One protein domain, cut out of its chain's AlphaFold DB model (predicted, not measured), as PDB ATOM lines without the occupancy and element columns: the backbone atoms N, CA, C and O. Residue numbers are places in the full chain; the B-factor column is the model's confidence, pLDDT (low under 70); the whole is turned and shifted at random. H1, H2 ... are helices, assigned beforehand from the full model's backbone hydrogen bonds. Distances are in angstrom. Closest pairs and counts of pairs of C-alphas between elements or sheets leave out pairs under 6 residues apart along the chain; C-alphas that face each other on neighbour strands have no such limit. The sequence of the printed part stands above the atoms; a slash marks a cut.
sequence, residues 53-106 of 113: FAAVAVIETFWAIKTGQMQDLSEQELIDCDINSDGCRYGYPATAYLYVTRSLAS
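What this domain is: This is residues 53 to 106 of the 113 residues of the protein "Cathepsin F (inferred by orthology to a S. mansoni protein)" of Anisakis simplex (UniProt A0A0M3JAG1). The longest helix, H1, and H3 meet near their first residues and spread from there as a V, while H2 sits near that corner, close to both of them. From the far end of H1, residues 68 to 74 run back toward its start and lead into H2; residues 82 to 92 make a loop at the other end of the long axis before H3. The printed part has 54 residues with three named helices, in the order H1, H2, H3, and no named strand; the class is all helix. The whole is compact, with a radius of gyration of the C-alphas of 11.3 A, and its C-alphas span 34 by 23 by 16 A.

How they stand to each other: Start with H1, residues 53 to 67, and look at its residues 54 to 55, with which alone it touches H3, residues 93 to 102. The closest C-alphas there are those of Ala 55 and Pro 93, 4.9 A apart. H1 and H3 run the same way at a steep tilt of 50 degrees. Now look to H2, residues 75 to 81, which is close to but not clearly touching H1; the closest C-alphas are those of Phe 53 and Glu 75, 5.8 A apart. H1 and H2 run opposite ways at a steep tilt of 69 degrees, only just short of about perpendicular. H2 is also close to but not clearly touching H3, and the closest C-alphas are those of Leu 78 and Ala 96, 6.4 A apart. H2 and H3 run the same way at a steep tilt of 68 degrees, again only just short of about perpendicular. In H1, H2 and H3 every O i to N i+4 pair of the backbone is within hydrogen-bond range.

Where its parts are: Find C-alpha 53 at (86.685, 17.675, -39.276); from there H1 runs 20.8 A from first to last C-alpha, to C-alpha 67 at (79.520, 37.229, -38.695). Go on to Glu 75, where the seven residues of H2 begin and run to Cys 81. H3 begins at Pro 93 and runs 14.2 A to C-alpha 102 at (84.359, 25.501, -22.489).

The domain as a whole: Look at Gly 68 and Arg 89 for the two C-alphas farthest apart, 34.4 A. The printed part runs from residue 53 to 106 with no cut. The link from H1 to H2, with 7 residues, is short, and the link from H2 to H3, with 11 residues, is long. In the B-factor column you will find a mean pLDDT of 88.6 for the printed part, with residues 103 to 106 under 70, where the model's confidence is low.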
ATOM      1  N   PHE A  53      87.031  17.044 -37.994       98.12
ATOM      2  CA  PHE A  53      86.685  17.675 -39.276       98.12
ATOM      3  C   PHE A  53      85.194  18.035 -39.354       98.12
ATOM      4  O   PHE A  53      84.838  19.149 -39.738       98.12
ATOM      5  N   ALA A  54      84.312  17.126 -38.926       97.75
ATOM      6  CA  ALA A  54      82.876  17.381 -38.877       97.75
ATOM      7  C   ALA A  54      82.525  18.532 -37.920       97.75
ATOM      8  O   ALA A  54      81.712  19.390 -38.262       97.75
ATOM      9  N   ALA A  55      83.146  18.573 -36.737       96.81
ATOM     10  CA  ALA A  55      82.913  19.644 -35.775       96.81
ATOM     11  C   ALA A  55      83.417  20.999 -36.292       96.81
ATOM     12  O   ALA A  55      82.688  21.989 -36.215       96.81
ATOM     13  N   VAL A  56      84.627  21.046 -36.857       96.56
ATOM     14  CA  VAL A  56      85.208  22.277 -37.406       96.56
ATOM     15  C   VAL A  56      84.352  22.843 -38.531       96.56
ATOM     16  O   VAL A  56      83.994  24.017 -38.462       96.56
ATOM     17  N   ALA A  57      83.932  22.026 -39.500       96.75
ATOM     18  CA  ALA A  57      83.105  22.491 -40.616       96.75
ATOM     19  C   ALA A  57      81.788  23.146 -40.148       96.75
ATOM     20  O   ALA A  57      81.368  24.177 -40.683       96.75
ATOM     21  N   VAL A  58      81.147  22.587 -39.114       95.81
ATOM     22  CA  VAL A  58      79.934  23.169 -38.514       95.81
ATOM     23  C   VAL A  58      80.245  24.482 -37.800       95.81
ATOM     24  O   VAL A  58      79.502  25.449 -37.966       95.81
ATOM     25  N   ILE A  59      81.337  24.545 -37.033       94.38
ATOM     26  CA  ILE A  59      81.740  25.763 -36.317       94.38
ATOM     27  C   ILE A  59      82.061  26.892 -37.302       94.38
ATOM     28  O   ILE A  59      81.613  28.017 -37.094       94.38
ATOM     29  N   GLU A  60      82.782  26.605 -38.384       94.56
ATOM     30  CA  GLU A  60      83.102  27.571 -39.442       94.56
ATOM     31  C   GLU A  60      81.848  28.082 -40.145       94.56
ATOM     32  O   GLU A  60      81.683  29.289 -40.311       94.56
ATOM     33  N   THR A  61      80.933  27.178 -40.500       95.25
ATOM     34  CA  THR A  61      79.660  27.544 -41.133       95.25
ATOM     35  C   THR A  61      78.824  28.417 -40.196       95.25
ATOM     36  O   THR A  61      78.323  29.466 -40.593       95.25
ATOM     37  N   PHE A  62      78.706  28.031 -38.923       93.44
ATOM     38  CA  PHE A  62      77.988  28.807 -37.912       93.44
ATOM     39  C   PHE A  62      78.615  30.191 -37.707       93.44
ATOM     40  O   PHE A  62      77.908  31.200 -37.633       93.44
ATOM     41  N   TRP A  63      79.948  30.250 -37.661       89.12
ATOM     42  CA  TRP A  63      80.709  31.491 -37.584       89.12
ATOM     43  C   TRP A  63      80.406  32.420 -38.758       89.12
ATOM     44  O   TRP A  63      80.117  33.603 -38.560       89.12
ATOM     45  N   ALA A  64      80.416  31.874 -39.970       91.06
ATOM     46  CA  ALA A  64      80.163  32.614 -41.193       91.06
ATOM     47  C   ALA A  64      78.717  33.111 -41.285       91.06
ATOM     48  O   ALA A  64      78.497  34.270 -41.628       91.06
ATOM     49  N   ILE A  65      77.738  32.299 -40.871       88.56
ATOM     50  CA  ILE A  65      76.332  32.719 -40.756       88.56
ATOM     51  C   ILE A  65      76.198  33.889 -39.775       88.56
ATOM     52  O   ILE A  65      75.492  34.854 -40.057       88.56
ATOM     53  N   LYS A  66      76.874  33.821 -38.622       86.94
ATOM     54  CA  LYS A  66      76.738  34.831 -37.565       86.94
ATOM     55  C   LYS A  66      77.456  36.141 -37.886       86.94
ATOM     56  O   LYS A  66      76.981  37.199 -37.488       86.94
ATOM     57  N   THR A  67      78.618  36.073 -38.530       86.94
ATOM     58  CA  THR A  67      79.520  37.229 -38.695       86.94
ATOM     59  C   THR A  67      79.629  37.729 -40.129       86.94
ATOM     60  O   THR A  67      80.177  38.805 -40.358       86.94
ATOM     61  N   GLY A  68      79.149  36.954 -41.103       87.88
ATOM     62  CA  GLY A  68      79.398  37.192 -42.523       87.88
ATOM     63  C   GLY A  68      80.848  36.938 -42.947       87.88
ATOM     64  O   GLY A  68      81.214  37.273 -44.071       87.88
ATOM     65  N   GLN A  69      81.692  36.382 -42.070       88.62
ATOM     66  CA  GLN A  69      83.108  36.135 -42.337       88.62
ATOM     67  C   GLN A  69      83.424  34.647 -42.236       88.62
ATOM     68  O   GLN A  69      83.198  34.034 -41.198       88.62
ATOM     69  N   MET A  70      84.018  34.075 -43.282       88.12
ATOM     70  CA  MET A  70      84.578  32.723 -43.219       88.12
ATOM     71  C   MET A  70      85.874  32.714 -42.406       88.12
ATOM     72  O   MET A  70      86.674  33.649 -42.480       88.12
ATOM     73  N   GLN A  71      86.086  31.644 -41.646       88.88
ATOM     74  CA  GLN A  71      87.338  31.373 -40.944       88.88
ATOM     75  C   GLN A  71      87.826  29.978 -41.307       88.88
ATOM     76  O   GLN A  71      87.016  29.078 -41.500       88.88
ATOM     77  N   ASP A  72      89.146  29.842 -41.384       89.50
ATOM     78  CA  ASP A  72      89.847  28.575 -41.573       89.50
ATOM     79  C   ASP A  72      90.449  28.153 -40.217       89.50
ATOM     80  O   ASP A  72      91.492  28.648 -39.752       89.50
ATOM     81  N   LEU A  73      89.680  27.336 -39.500       92.69
ATOM     82  CA  LEU A  73      89.951  26.858 -38.149       92.69
ATOM     83  C   LEU A  73      90.749  25.546 -38.185       92.69
ATOM     84  O   LEU A  73      90.797  24.848 -39.186       92.69
ATOM     85  N   SER A  74      91.427  25.235 -37.079       93.31
ATOM     86  CA  SER A  74      92.394  24.133 -37.010       93.31
ATOM     87  C   SER A  74      91.782  22.845 -36.458       93.31
ATOM     88  O   SER A  74      91.656  22.713 -35.243       93.31
ATOM     89  N   GLU A  75      91.507  21.840 -37.291       96.12
ATOM     90  CA  GLU A  75      91.129  20.498 -36.813       96.12
ATOM     91  C   GLU A  75      92.172  19.913 -35.865       96.12
ATOM     92  O   GLU A  75      91.818  19.272 -34.876       96.12
ATOM     93  N   GLN A  76      93.454  20.186 -36.128       95.31
ATOM     94  CA  GLN A  76      94.564  19.697 -35.314       95.31
ATOM     95  C   GLN A  76      94.477  20.164 -33.854       95.31
ATOM     96  O   GLN A  76      94.909  19.446 -32.961       95.31
ATOM     97  N   GLU A  77      93.851  21.317 -33.583       92.56
ATOM     98  CA  GLU A  77      93.649  21.769 -32.201       92.56
ATOM     99  C   GLU A  77      92.709  20.818 -31.448       92.56
ATOM    100  O   GLU A  77      92.952  20.482 -30.296       92.56
ATOM    101  N   LEU A  78      91.653  20.322 -32.096       93.56
ATOM    102  CA  LEU A  78      90.779  19.327 -31.477       93.56
ATOM    103  C   LEU A  78      91.505  17.995 -31.309       93.56
ATOM    104  O   LEU A  78      91.430  17.400 -30.240       93.56
ATOM    105  N   ILE A  79      92.227  17.558 -32.345       94.56
ATOM    106  CA  ILE A  79      92.969  16.290 -32.338       94.56
ATOM    107  C   ILE A  79      93.985  16.253 -31.187       94.56
ATOM    108  O   ILE A  79      94.092  15.223 -30.523       94.56
ATOM    109  N   ASP A  80      94.680  17.363 -30.933       91.81
ATOM    110  CA  ASP A  80      95.741  17.439 -29.925       91.81
ATOM    111  C   ASP A  80      95.227  17.791 -28.521       91.81
ATOM    112  O   ASP A  80      95.821  17.367 -27.527       91.81
ATOM    113  N   CYS A  81      94.164  18.596 -28.415       87.94
ATOM    114  CA  CYS A  81      93.806  19.265 -27.160       87.94
ATOM    115  C   CYS A  81      92.452  18.823 -26.563       87.94
ATOM    116  O   CYS A  81      92.216  19.082 -25.378       87.94
ATOM    117  N   ASP A  82      91.552  18.174 -27.320       90.12
ATOM    118  CA  ASP A  82      90.294  17.659 -26.756       90.12
ATOM    119  C   ASP A  82      90.541  16.382 -25.945       90.12
ATOM    120  O   ASP A  82      90.487  15.265 -26.453       90.12
ATOM    121  N   ILE A  83      90.746  16.560 -24.640       88.69
ATOM    122  CA  ILE A  83      90.990  15.471 -23.683       88.69
ATOM    123  C   ILE A  83      89.824  14.479 -23.533       88.69
ATOM    124  O   ILE A  83      89.987  13.454 -22.875       88.69
ATOM    125  N   ASN A  84      88.637  14.787 -24.071       90.38
ATOM    126  CA  ASN A  84      87.492  13.871 -24.066       90.38
ATOM    127  C   ASN A  84      87.404  13.038 -25.354       90.38
ATOM    128  O   ASN A  84      86.498  12.213 -25.488       90.38
ATOM    129  N   SER A  85      88.331  13.260 -26.283       93.12
ATOM    130  CA  SER A  85      88.510  12.499 -27.512       93.12
ATOM    131  C   SER A  85      89.874  11.805 -27.495       93.12
ATOM    132  O   SER A  85      90.710  12.051 -26.628       93.12
ATOM    133  N   ASP A  86      90.096  10.897 -28.442       95.00
ATOM    134  CA  ASP A  86      91.292  10.054 -28.486       95.00
ATOM    135  C   ASP A  86      92.095  10.278 -29.778       95.00
ATOM    136  O   ASP A  86      92.492   9.338 -30.473       95.00
ATOM    137  N   GLY A  87      92.269  11.555 -30.141       94.38
ATOM    138  CA  GLY A  87      93.009  12.004 -31.320       94.38
ATOM    139  C   GLY A  87      92.629  11.239 -32.595       94.38
ATOM    140  O   GLY A  87      91.480  11.266 -33.044       94.38
ATOM    141  N   CYS A  88      93.605  10.527 -33.169       97.19
ATOM    142  CA  CYS A  88      93.437   9.717 -34.380       97.19
ATOM    143  C   CYS A  88      92.795   8.338 -34.175       97.19
ATOM    144  O   CYS A  88      92.652   7.609 -35.158       97.19
ATOM    145  N   ARG A  89      92.441   7.933 -32.948       95.81
ATOM    146  CA  ARG A  89      91.790   6.636 -32.697       95.81
ATOM    147  C   ARG A  89      90.279   6.741 -32.861       95.81
ATOM    148  O   ARG A  89      89.720   5.996 -33.665       95.81
ATOM    149  N   TYR A  90      89.644   7.656 -32.130       95.38
ATOM    150  CA  TYR A  90      88.216   7.975 -32.224       95.38
ATOM    151  C   TYR A  90      87.888   9.279 -31.476       95.38
ATOM    152  O   TYR A  90      88.675   9.776 -30.674       95.38
ATOM    153  N   GLY A  91      86.689   9.809 -31.700       95.81
ATOM    154  CA  GLY A  91      86.143  10.963 -30.990       95.81
ATOM    155  C   GLY A  91      84.703  11.227 -31.422       95.81
ATOM    156  O   GLY A  91      84.175  10.527 -32.290       95.81
ATOM    157  N   TYR A  92      84.062  12.231 -30.825       97.06
ATOM    158  CA  TYR A  92      82.687  12.608 -31.159       97.06
ATOM    159  C   TYR A  92      82.598  14.115 -31.432       97.06
ATOM    160  O   TYR A  92      83.130  14.908 -30.662       97.06
ATOM    161  N   PRO A  93      81.855  14.572 -32.456       96.31
ATOM    162  CA  PRO A  93      81.665  16.010 -32.669       96.31
ATOM    163  C   PRO A  93      81.081  16.730 -31.440       96.31
ATOM    164  O   PRO A  93      81.405  17.880 -31.171       96.31
ATOM    165  N   ALA A  94      80.263  16.035 -30.642       93.50
ATOM    166  CA  ALA A  94      79.709  16.580 -29.406       93.50
ATOM    167  C   ALA A  94      80.786  16.938 -28.364       93.50
ATOM    168  O   ALA A  94      80.674  17.978 -27.715       93.50
ATOM    169  N   THR A  95      81.833  16.119 -28.206       90.31
ATOM    170  CA  THR A  95      82.941  16.422 -27.284       90.31
ATOM    171  C   THR A  95      83.780  17.583 -27.802       90.31
ATOM    172  O   THR A  95      84.089  18.486 -27.027       90.31
ATOM    173  N   ALA A  96      83.994  17.656 -29.119       92.69
ATOM    174  CA  ALA A  96      84.621  18.807 -29.760       92.69
ATOM    175  C   ALA A  96      83.850  20.116 -29.505       92.69
ATOM    176  O   ALA A  96      84.442  21.122 -29.115       92.69
ATOM    177  N   TYR A  97      82.519  20.120 -29.647       91.75
ATOM    178  CA  TYR A  97      81.711  21.307 -29.335       91.75
ATOM    179  C   TYR A  97      81.824  21.706 -27.860       91.75
ATOM    180  O   TYR A  97      81.917  22.894 -27.544       91.75
ATOM    181  N   LEU A  98      81.860  20.734 -26.944       88.50
ATOM    182  CA  LEU A  98      82.087  21.001 -25.522       88.50
ATOM    183  C   LEU A  98      83.479  21.587 -25.265       88.50
ATOM    184  O   LEU A  98      83.585  22.521 -24.473       88.50
ATOM    185  N   TYR A  99      84.522  21.091 -25.935       86.44
ATOM    186  CA  TYR A  99      85.860  21.681 -25.877       86.44
ATOM    187  C   TYR A  99      85.814  23.151 -26.308       86.44
ATOM    188  O   TYR A  99      86.176  24.028 -25.531       86.44
ATOM    189  N   VAL A 100      85.276  23.453 -27.492       85.25
ATOM    190  CA  VAL A 100      85.280  24.822 -28.039       85.25
ATOM    191  C   VAL A 100      84.443  25.790 -27.194       85.25
ATOM    192  O   VAL A 100      84.839  26.935 -26.984       85.25
ATOM    193  N   THR A 101      83.311  25.335 -26.653       80.31
ATOM    194  CA  THR A 101      82.443  26.163 -25.795       80.31
ATOM    195  C   THR A 101      83.017  26.380 -24.392       80.31
ATOM    196  O   THR A 101      82.854  27.464 -23.829       80.31
ATOM    197  N   ARG A 102      83.723  25.394 -23.818       70.19
ATOM    198  CA  ARG A 102      84.359  25.501 -22.489       70.19
ATOM    199  C   ARG A 102      85.707  26.219 -22.521       70.19
ATOM    200  O   ARG A 102      86.060  26.867 -21.538       70.19
ATOM    201  N   SER A 103      86.418  26.185 -23.646       57.91
ATOM    202  CA  SER A 103      87.720  26.843 -23.850       57.91
ATOM    203  C   SER A 103      87.692  28.376 -23.741       57.91
ATOM    204  O   SER A 103      88.744  29.013 -23.700       57.91
ATOM    205  N   LEU A 104      86.510  28.989 -23.578       49.97
ATOM    206  CA  LEU A 104      86.371  30.378 -23.120       49.97
ATOM    207  C   LEU A 104      86.931  30.607 -21.698       49.97
ATOM    208  O   LEU A 104      87.178  31.754 -21.321       49.97
ATOM    209  N   ALA A 105      87.182  29.539 -20.931       41.97
ATOM    210  CA  ALA A 105      87.861  29.561 -19.640       41.97
ATOM    211  C   ALA A 105      89.191  28.779 -19.702       41.97
ATOM    212  O   ALA A 105      89.292  27.660 -19.220       41.97
ATOM    213  N   SER A 106      90.235  29.410 -20.247       42.78
ATOM    214  CA  SER A 106      91.647  28.977 -20.165       42.78
ATOM    215  C   SER A 106      92.026  27.706 -20.948       42.78
ATOM    216  O   SER A 106      92.081  26.602 -20.416       42.78
TER     217      SER A 106